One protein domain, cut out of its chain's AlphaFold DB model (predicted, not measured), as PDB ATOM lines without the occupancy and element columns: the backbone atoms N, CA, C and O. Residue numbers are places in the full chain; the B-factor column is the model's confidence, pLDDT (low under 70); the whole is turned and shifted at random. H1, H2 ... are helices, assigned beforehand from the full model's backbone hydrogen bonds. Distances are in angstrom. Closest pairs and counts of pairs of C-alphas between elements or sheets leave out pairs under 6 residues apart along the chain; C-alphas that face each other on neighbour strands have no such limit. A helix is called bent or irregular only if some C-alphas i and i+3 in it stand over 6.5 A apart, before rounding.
ATOM      1  N   GLU A 594     118.482  92.550  87.281       73.56
ATOM      2  CA  GLU A 594     118.232  91.772  88.507       73.56
ATOM      3  C   GLU A 594     116.933  92.209  89.201       73.56
ATOM      4  O   GLU A 594     116.065  91.374  89.454       73.56
ATOM      5  N   GLN A 595     116.707  93.519  89.356       68.81
ATOM      6  CA  GLN A 595     115.443  94.055  89.889       68.81
ATOM      7  C   GLN A 595     114.234  93.683  89.011       68.81
ATOM      8  O   GLN A 595     113.160  93.352  89.518       68.81
ATOM      9  N   PHE A 596     114.409  93.688  87.683       69.06
ATOM     10  CA  PHE A 596     113.371  93.231  86.756       69.06
ATOM     11  C   PHE A 596     113.139  91.717  86.829       69.06
ATOM     12  O   PHE A 596     111.993  91.288  86.681       69.06
ATOM     13  N   LEU A 597     114.177  90.907  87.069       76.81
ATOM     14  CA  LEU A 597     114.039  89.459  87.247       76.81
ATOM     15  C   LEU A 597     113.202  89.134  88.482       76.81
ATOM     16  O   LEU A 597     112.214  88.420  88.341       76.81
ATOM     17  N   ASP A 598     113.521  89.684  89.653       78.06
ATOM     18  CA  ASP A 598     112.799  89.356  90.891       78.06
ATOM     19  C   ASP A 598     111.323  89.771  90.834       78.06
ATOM     20  O   ASP A 598     110.434  88.964  91.131       78.06
ATOM     21  N   MET A 599     111.035  90.989  90.362       78.62
ATOM     22  CA  MET A 599     109.655  91.459  90.213       78.62
ATOM     23  C   MET A 599     108.872  90.638  89.174       78.62
ATOM     24  O   MET A 599     107.724  90.266  89.428       78.62
ATOM     25  N   THR A 600     109.479  90.309  88.027       82.31
ATOM     26  CA  THR A 600     108.804  89.525  86.975       82.31
ATOM     27  C   THR A 600     108.600  88.072  87.402       82.31
ATOM     28  O   THR A 600     107.513  87.531  87.222       82.31
ATOM     29  N   ASN A 601     109.610  87.439  88.006       82.25
ATOM     30  CA  ASN A 601     109.542  86.054  88.469       82.25
ATOM     31  C   ASN A 601     108.475  85.882  89.558       82.25
ATOM     32  O   ASN A 601     107.693  84.935  89.491       82.25
ATOM     33  N   SER A 602     108.394  86.819  90.511       85.94
ATOM     34  CA  SER A 602     107.371  86.821  91.563       85.94
ATOM     35  C   SER A 602     105.951  86.913  90.984       85.94
ATOM     36  O   SER A 602     105.103  86.062  91.265       85.94
ATOM     37  N   GLN A 603     105.707  87.871  90.080       79.31
ATOM     38  CA  GLN A 603     104.401  88.028  89.422       79.31
ATOM     39  C   GLN A 603     104.029  86.820  88.549       79.31
ATOM     40  O   GLN A 603     102.880  86.380  88.564       79.31
ATOM     41  N   VAL A 604     104.989  86.243  87.815       84.56
ATOM     42  CA  VAL A 604     104.770  85.034  87.004       84.56
ATOM     43  C   VAL A 604     104.469  83.815  87.882       84.56
ATOM     44  O   VAL A 604     103.605  83.017  87.520       84.56
ATOM     45  N   TYR A 605     105.123  83.674  89.038       84.94
ATOM     46  CA  TYR A 605     104.900  82.553  89.953       84.94
ATOM     47  C   TYR A 605     103.499  82.578  90.578       84.94
ATOM     48  O   TYR A 605     102.775  81.584  90.495       84.94
ATOM     49  N   GLU A 606     103.065  83.718  91.126       84.56
ATOM     50  CA  GLU A 606     101.704  83.850  91.666       84.56
ATOM     51  C   GLU A 606     100.637  83.760  90.558       84.56
ATOM     52  O   GLU A 606      99.613  83.099  90.738       84.56
ATOM     53  N   PHE A 607     100.898  84.295  89.356       81.69
ATOM     54  CA  PHE A 607      99.998  84.102  88.216       81.69
ATOM     55  C   PHE A 607      99.856  82.620  87.824       81.69
ATOM     56  O   PHE A 607      98.741  82.159  87.567       81.69
ATOM     57  N   LEU A 608     100.946  81.845  87.797       77.12
ATOM     58  CA  LEU A 608     100.902  80.398  87.532       77.12
ATOM     59  C   LEU A 608     100.139  79.637  88.627       77.12
ATOM     60  O   LEU A 608      99.361  78.737  88.317       77.12
ATOM     61  N   LYS A 609     100.321  80.024  89.891       80.56
ATOM     62  CA  LYS A 609      99.670  79.426  91.063       80.56
ATOM     63  C   LYS A 609      98.148  79.624  91.061       80.56
ATOM     64  O   LYS A 609      97.425  78.671  91.340       80.56
ATOM     65  N   CYS A 610      97.656  80.806  90.681       77.19
ATOM     66  CA  CYS A 610      96.216  81.066  90.559       77.19
ATOM     67  C   CYS A 610      95.606  80.517  89.254       77.19
ATOM     68  O   CYS A 610      94.560  79.870  89.276       77.19
ATOM     69  N   SER A 611      96.250  80.738  88.100       77.62
ATOM     70  CA  SER A 611      95.627  80.486  86.784       77.62
ATOM     71  C   SER A 611      95.326  79.014  86.466       77.62
ATOM     72  O   SER A 611      94.485  78.744  85.606       77.62
ATOM     73  N   VAL A 612      95.963  78.061  87.155       74.38
ATOM     74  CA  VAL A 612      95.740  76.618  86.953       74.38
ATOM     75  C   VAL A 612      94.388  76.140  87.505       74.38
ATOM     76  O   VAL A 612      93.804  75.227  86.924       74.38
ATOM     77  N   PHE A 613      93.861  76.751  88.574       70.62
ATOM     78  CA  PHE A 613      92.593  76.324  89.181       70.62
ATOM     79  C   PHE A 613      91.365  76.851  88.419       70.62
ATOM     80  O   PHE A 613      90.510  76.069  87.998       70.62
ATOM     81  N   ASP A 614      91.287  78.162  88.182       77.19
ATOM     82  CA  ASP A 614      90.040  78.791  87.718       77.19
ATOM     83  C   ASP A 614      89.715  78.513  86.243       77.19
ATOM     84  O   ASP A 614      88.552  78.353  85.864       77.19
ATOM     85  N   ILE A 615      90.734  78.433  85.378       78.44
ATOM     86  CA  ILE A 615      90.526  78.317  83.923       78.44
ATOM     87  C   ILE A 615      89.872  76.974  83.554       78.44
ATOM     88  O   ILE A 615      89.072  76.927  82.616       78.44
ATOM     89  N   ALA A 616      90.157  75.907  84.308       75.94
ATOM     90  CA  ALA A 616      89.563  74.584  84.110       75.94
ATOM     91  C   ALA A 616      88.089  74.515  84.552       75.94
ATOM     92  O   ALA A 616      87.284  73.834  83.918       75.94
ATOM     93  N   MET A 617      87.713  75.255  85.600       77.31
ATOM     94  CA  MET A 617      86.343  75.272  86.135       77.31
ATOM     95  C   MET A 617      85.364  76.088  85.273       77.31
ATOM     96  O   MET A 617      84.158  75.903  85.373       77.31
ATOM     97  N   ILE A 618      85.869  76.981  84.413       82.19
ATOM     98  CA  ILE A 618      85.063  77.903  83.588       82.19
ATOM     99  C   ILE A 618      84.925  77.395  82.127       82.19
ATOM    100  O   ILE A 618      84.267  78.014  81.280       82.19
ATOM    101  N   SER A 619      85.526  76.252  81.782       81.81
ATOM    102  CA  SER A 619      85.557  75.716  80.412       81.81
ATOM    103  C   SER A 619      84.373  74.804  80.038       81.81
ATOM    104  O   SER A 619      84.579  73.689  79.569       81.81
ATOM    105  N   ASP A 620      83.134  75.300  80.168       80.06
ATOM    106  CA  ASP A 620      81.881  74.608  79.781       80.06
ATOM    107  C   ASP A 620      81.782  74.317  78.264       80.06
ATOM    108  O   ASP A 620      81.092  75.021  77.524       80.06
ATOM    109  N   GLY A 621      82.540  73.347  77.742       86.56
ATOM    110  CA  GLY A 621      82.527  72.925  76.329       86.56
ATOM    111  C   GLY A 621      82.953  73.987  75.297       86.56
ATOM    112  O   GLY A 621      83.054  73.699  74.104       86.56
ATOM    113  N   ARG A 622      83.219  75.229  75.721       89.25
ATOM    114  CA  ARG A 622      83.583  76.355  74.852       89.25
ATOM    115  C   ARG A 622      84.958  76.116  74.223       89.25
ATOM    116  O   ARG A 622      85.949  75.934  74.921       89.25
ATOM    117  N   GLY A 623      85.038  76.174  72.892       93.62
ATOM    118  CA  GLY A 623      86.279  75.907  72.158       93.62
ATOM    119  C   GLY A 623      87.458  76.777  72.620       93.62
ATOM    120  O   GLY A 623      87.330  77.999  72.724       93.62
ATOM    121  N   ILE A 624      88.619  76.146  72.839       89.94
ATOM    122  CA  ILE A 624      89.812  76.701  73.516       89.94
ATOM    123  C   ILE A 624      90.198  78.108  73.023       89.94
ATOM    124  O   ILE A 624      90.490  78.987  73.829       89.94
ATOM    125  N   LYS A 625      90.141  78.361  71.706       88.12
ATOM    126  CA  LYS A 625      90.453  79.677  71.110       88.12
ATOM    127  C   LYS A 625      89.545  80.805  71.634       88.12
ATOM    128  O   LYS A 625      90.023  81.912  71.857       88.12
ATOM    129  N   SER A 626      88.260  80.520  71.856       90.81
ATOM    130  CA  SER A 626      87.270  81.478  72.372       90.81
ATOM    131  C   SER A 626      87.486  81.770  73.858       90.81
ATOM    132  O   SER A 626      87.420  82.929  74.269       90.81
ATOM    133  N   ILE A 627      87.825  80.745  74.652       93.38
ATOM    134  CA  ILE A 627      88.204  80.913  76.063       93.38
ATOM    135  C   ILE A 627      89.476  81.760  76.160       93.38
ATOM    136  O   ILE A 627      89.457  82.806  76.802       93.38
ATOM    137  N   LEU A 628      90.553  81.368  75.470       91.31
ATOM    138  CA  LEU A 628      91.843  82.059  75.530       91.31
ATOM    139  C   LEU A 628      91.736  83.533  75.107       91.31
ATOM    140  O   LEU A 628      92.327  84.397  75.752       91.31
ATOM    141  N   PHE A 629      90.952  83.831  74.065       92.56
ATOM    142  CA  PHE A 629      90.690  85.207  73.640       92.56
ATOM    143  C   PHE A 629      89.904  85.995  74.698       92.56
ATOM    144  O   PHE A 629      90.326  87.086  75.079       92.56
ATOM    145  N   LYS A 630      88.802  85.443  75.228       91.88
ATOM    146  CA  LYS A 630      87.981  86.121  76.248       91.88
ATOM    147  C   LYS A 630      88.727  86.338  77.565       91.88
ATOM    148  O   LYS A 630      88.585  87.409  78.145       91.88
ATOM    149  N   VAL A 631      89.527  85.370  78.015       93.56
ATOM    150  CA  VAL A 631      90.346  85.481  79.235       93.56
ATOM    151  C   VAL A 631      91.415  86.558  79.062       93.56
ATOM    152  O   VAL A 631      91.482  87.468  79.885       93.56
ATOM    153  N   LYS A 632      92.193  86.530  77.966       92.19
ATOM    154  CA  LYS A 632      93.206  87.564  77.700       92.19
ATOM    155  C   LYS A 632      92.590  88.959  77.580       92.19
ATOM    156  O   LYS A 632      93.088  89.885  78.211       92.19
ATOM    157  N   LEU A 633      91.496  89.104  76.829       92.56
ATOM    158  CA  LEU A 633      90.849  90.399  76.612       92.56
ATOM    159  C   LEU A 633      90.237  90.969  77.903       92.56
ATOM    160  O   LEU A 633      90.463  92.136  78.205       92.56
ATOM    161  N   LYS A 634      89.512  90.161  78.694       91.94
ATOM    162  CA  LYS A 634      88.947  90.616  79.977       91.94
ATOM    163  C   LYS A 634      90.033  91.018  80.977       91.94
ATOM    164  O   LYS A 634      89.913  92.076  81.585       91.94
ATOM    165  N   ASN A 635      91.072  90.196  81.132       91.00
ATOM    166  CA  ASN A 635      92.155  90.451  82.085       91.00
ATOM    167  C   ASN A 635      92.946  91.719  81.693       91.00
ATOM    168  O   ASN A 635      93.185  92.589  82.525       91.00
ATOM    169  N   TRP A 636      93.243  91.899  80.400       92.25
ATOM    170  CA  TRP A 636      93.908  93.105  79.894       92.25
ATOM    171  C   TRP A 636      93.088  94.389  80.110       92.25
ATOM    172  O   TRP A 636      93.637  95.381  80.590       92.25
ATOM    173  N   ILE A 637      91.777  94.370  79.824       92.25
ATOM    174  CA  ILE A 637      90.880  95.515  80.076       92.25
ATOM    175  C   ILE A 637      90.792  95.820  81.579       92.25
ATOM    176  O   ILE A 637      90.937  96.977  81.973       92.25
ATOM    177  N   GLY A 638      90.592  94.795  82.417       94.19
ATOM    178  CA  GLY A 638      90.474  94.945  83.869       94.19
ATOM    179  C   GLY A 638      91.721  95.570  84.495       94.19
ATOM    180  O   GLY A 638      91.620  96.587  85.180       94.19
ATOM    181  N   ASN A 639      92.900  95.027  84.184       90.25
ATOM    182  CA  ASN A 639      94.166  95.529  84.719       90.25
ATOM    183  C   ASN A 639      94.480  96.938  84.207       90.25
ATOM    184  O   ASN A 639      94.951  97.771  84.975       90.25
ATOM    185  N   SER A 640      94.160  97.237  82.942       87.94
ATOM    186  CA  SER A 640      94.333  98.582  82.376       87.94
ATOM    187  C   SER A 640      93.452  99.612  83.093       87.94
ATOM    188  O   SER A 640      93.944 100.666  83.487       87.94
ATOM    189  N   MET A 641      92.173  99.300  83.343       90.00
ATOM    190  CA  MET A 641      91.290 100.179  84.123       90.00
ATOM    191  C   MET A 641      91.752 100.332  85.576       90.00
ATOM    192  O   MET A 641      91.775 101.449  86.087       90.00
ATOM    193  N   TRP A 642      92.154  99.244  86.239       92.81
ATOM    194  CA  TRP A 642      92.619  99.284  87.628       92.81
ATOM    195  C   TRP A 642      93.919 100.086  87.790       92.81
ATOM    196  O   TRP A 642      94.044 100.878  88.726       92.81
ATOM    197  N   PHE A 643      94.852  99.958  86.843       89.44
ATOM    198  CA  PHE A 643      96.092 100.732  86.808       89.44
ATOM    199  C   PHE A 643      95.820 102.229  86.592       89.44
ATOM    200  O   PHE A 643      96.329 103.057  87.345       89.44
ATOM    201  N   ILE A 644      94.939 102.581  85.645       90.19
ATOM    202  CA  ILE A 644      94.505 103.970  85.414       90.19
ATOM    203  C   ILE A 644      93.856 104.561  86.680       90.19
ATOM    204  O   ILE A 644      94.225 105.655  87.104       90.19
ATOM    205  N   VAL A 645      92.939 103.837  87.333       92.31
ATOM    206  CA  VAL A 645      92.301 104.277  88.592       92.31
ATOM    207  C   VAL A 645      93.324 104.440  89.722       92.31
ATOM    208  O   VAL A 645      93.230 105.384  90.508       92.31
ATOM    209  N   THR A 646      94.327 103.562  89.791       91.31
ATOM    210  CA  THR A 646      95.412 103.647  90.779       91.31
ATOM    211  C   THR A 646      96.276 104.891  90.559       91.31
ATOM    212  O   THR A 646      96.560 105.596  91.526       91.31
ATOM    213  N   ILE A 647      96.609 105.227  89.306       90.12
ATOM    214  CA  ILE A 647      97.320 106.471  88.967       90.12
ATOM    215  C   ILE A 647      96.515 107.697  89.413       90.12
ATOM    216  O   ILE A 647      97.046 108.510  90.164       90.12
ATOM    217  N   PHE A 648      95.227 107.800  89.058       88.44
ATOM    218  CA  PHE A 648      94.391 108.936  89.489       88.44
ATOM    219  C   PHE A 648      94.269 109.052  91.012       88.44
ATOM    220  O   PHE A 648      94.157 110.157  91.546       88.44
ATOM    221  N   ARG A 649      94.309 107.928  91.738       90.88
ATOM    222  CA  ARG A 649      94.310 107.938  93.205       90.88
ATOM    223  C   ARG A 649      95.633 108.457  93.778       90.88
ATOM    224  O   ARG A 649      95.598 109.222  94.738       90.88
ATOM    225  N   ILE A 650      96.770 108.080  93.193       92.38
ATOM    226  CA  ILE A 650      98.098 108.582  93.581       92.38
ATOM    227  C   ILE A 650      98.221 110.078  93.253       92.38
ATOM    228  O   ILE A 650      98.598 110.855  94.123       92.38
ATOM    229  N   GLU A 651      97.830 110.493  92.045       89.31
ATOM    230  CA  GLU A 651      97.830 111.893  91.599       89.31
ATOM    231  C   GLU A 651      96.949 112.772  92.500       89.31
ATOM    232  O   GLU A 651      97.386 113.827  92.958       89.31
ATOM    233  N   LYS A 652      95.747 112.299  92.867       91.25
ATOM    234  CA  LYS A 652      94.909 112.987  93.856       91.25
ATOM    235  C   LYS A 652      95.600 113.101  95.218       91.25
ATOM    236  O   LYS A 652      95.594 114.183  95.796       91.25
ATOM    237  N   HIS A 653      96.193 112.023  95.736       92.50
ATOM    238  CA  HIS A 653      96.893 112.070  97.023       92.50
ATOM    239  C   HIS A 653      98.121 112.994  97.003       92.50
ATOM    240  O   HIS A 653      98.394 113.619  98.024       92.50
ATOM    241  N   ALA A 654      98.812 113.141  95.868       90.12
ATOM    242  CA  ALA A 654      99.885 114.121  95.699       90.12
ATOM    243  C   ALA A 654      99.342 115.563  95.734       90.12
ATOM    244  O   ALA A 654      99.802 116.368  96.541       90.12
ATOM    245  N   CYS A 655      98.295 115.867  94.962       89.50
ATOM    246  CA  CYS A 655      97.633 117.178  94.972       89.50
ATOM    247  C   CYS A 655      96.991 117.537  96.327       89.50
ATOM    248  O   CYS A 655      96.893 118.712  96.670       89.50
ATOM    249  N   ASP A 656      96.523 116.551  97.097       89.19
ATOM    250  CA  ASP A 656      95.974 116.746  98.447       89.19
ATOM    251  C   ASP A 656      97.071 116.795  99.537       89.19
ATOM    252  O   ASP A 656      96.764 117.125 100.686       89.19
ATOM    253  N   PHE A 657      98.330 116.489  99.188       92.12
ATOM    254  CA  PHE A 657      99.526 116.673 100.020       92.12
ATOM    255  C   PHE A 657     100.201 118.025  99.743       92.12
ATOM    256  O   PHE A 657     100.537 118.724 100.686       92.12
ATOM    257  N   GLU A 658     100.310 118.449  98.479       86.81
ATOM    258  CA  GLU A 658     100.857 119.763  98.078       86.81
ATOM    259  C   GLU A 658     100.025 120.959  98.598       86.81
ATOM    260  O   GLU A 658     100.514 122.081  98.690       86.81
ATOM    261  N   LYS A 659      98.764 120.720  98.982       88.88
ATOM    262  CA  LYS A 659      97.859 121.707  99.602       88.88
ATOM    263  C   LYS A 659      97.927 121.760 101.141       88.88
ATOM    264  O   LYS A 659      97.037 122.367 101.739       88.88
ATOM    265  N   ARG A 660      98.882 121.080 101.784       84.50
ATOM    266  CA  ARG A 660      98.997 120.961 103.251       84.50
ATOM    267  C   ARG A 660     100.335 121.465 103.772       84.50
ATOM    268  O   ARG A 660     100.299 122.025 104.888       84.50
TER     269      ARG A 660
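This is residues 594 to 660 of the 660 residues of an uncharacterized protein of Thelazia callipaeda (UniProt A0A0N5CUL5). Two helices make an open V: the long helix H2 forms one arm and sets the longest axis, and the shorter, kinked H1 forms the other. The short link at residues 618 to 623 turns the chain at the point of the V, and from there the arms spread apart with no core between them. The printed part has 67 residues with two named helices, H1 then H2, and no named strand; the class is all helix. It is extended, with a radius of gyration of the C-alphas of 17.6 A, and only just flat, with spans of 57 by 29 by 16 A.

H2 is residues 624 to 658, 50.8 A from first to last C-alpha, from C-alpha 624 at (89.812, 76.701, 73.516) to C-alpha 658 at (100.857, 119.763, 98.078). H1 is residues 594 to 617, 36.0 A long, and begins with C-alpha 594 at (118.232, 91.772, 88.507). H1 has a kink of 34 degrees near residue 611. It is neither bent nor irregular, but only just: C-alphas 609 and 612 are 6.3 A apart.

H2 and H1 are apart, with no C-alpha of the one within 8 A of the other. Residues 632 to 660, of which 632 to 658 belong to H2, stand free. Residues 594 to 614, which belong to H1, stand free too, and so do residues 620 to 626, of which 624 to 626 belong to H2. In H2 every O i to N i+4 pair is within hydrogen-bond range; in H1, 14 of 20 are.

The C-alphas of Gly 621 and Arg 660, the two farthest apart, are 57.5 A from each other. The printed part has no cut and ends at residue 660, the chain's last. The mean pLDDT of the printed part is 85.8, and residues 595 to 596 are under 70.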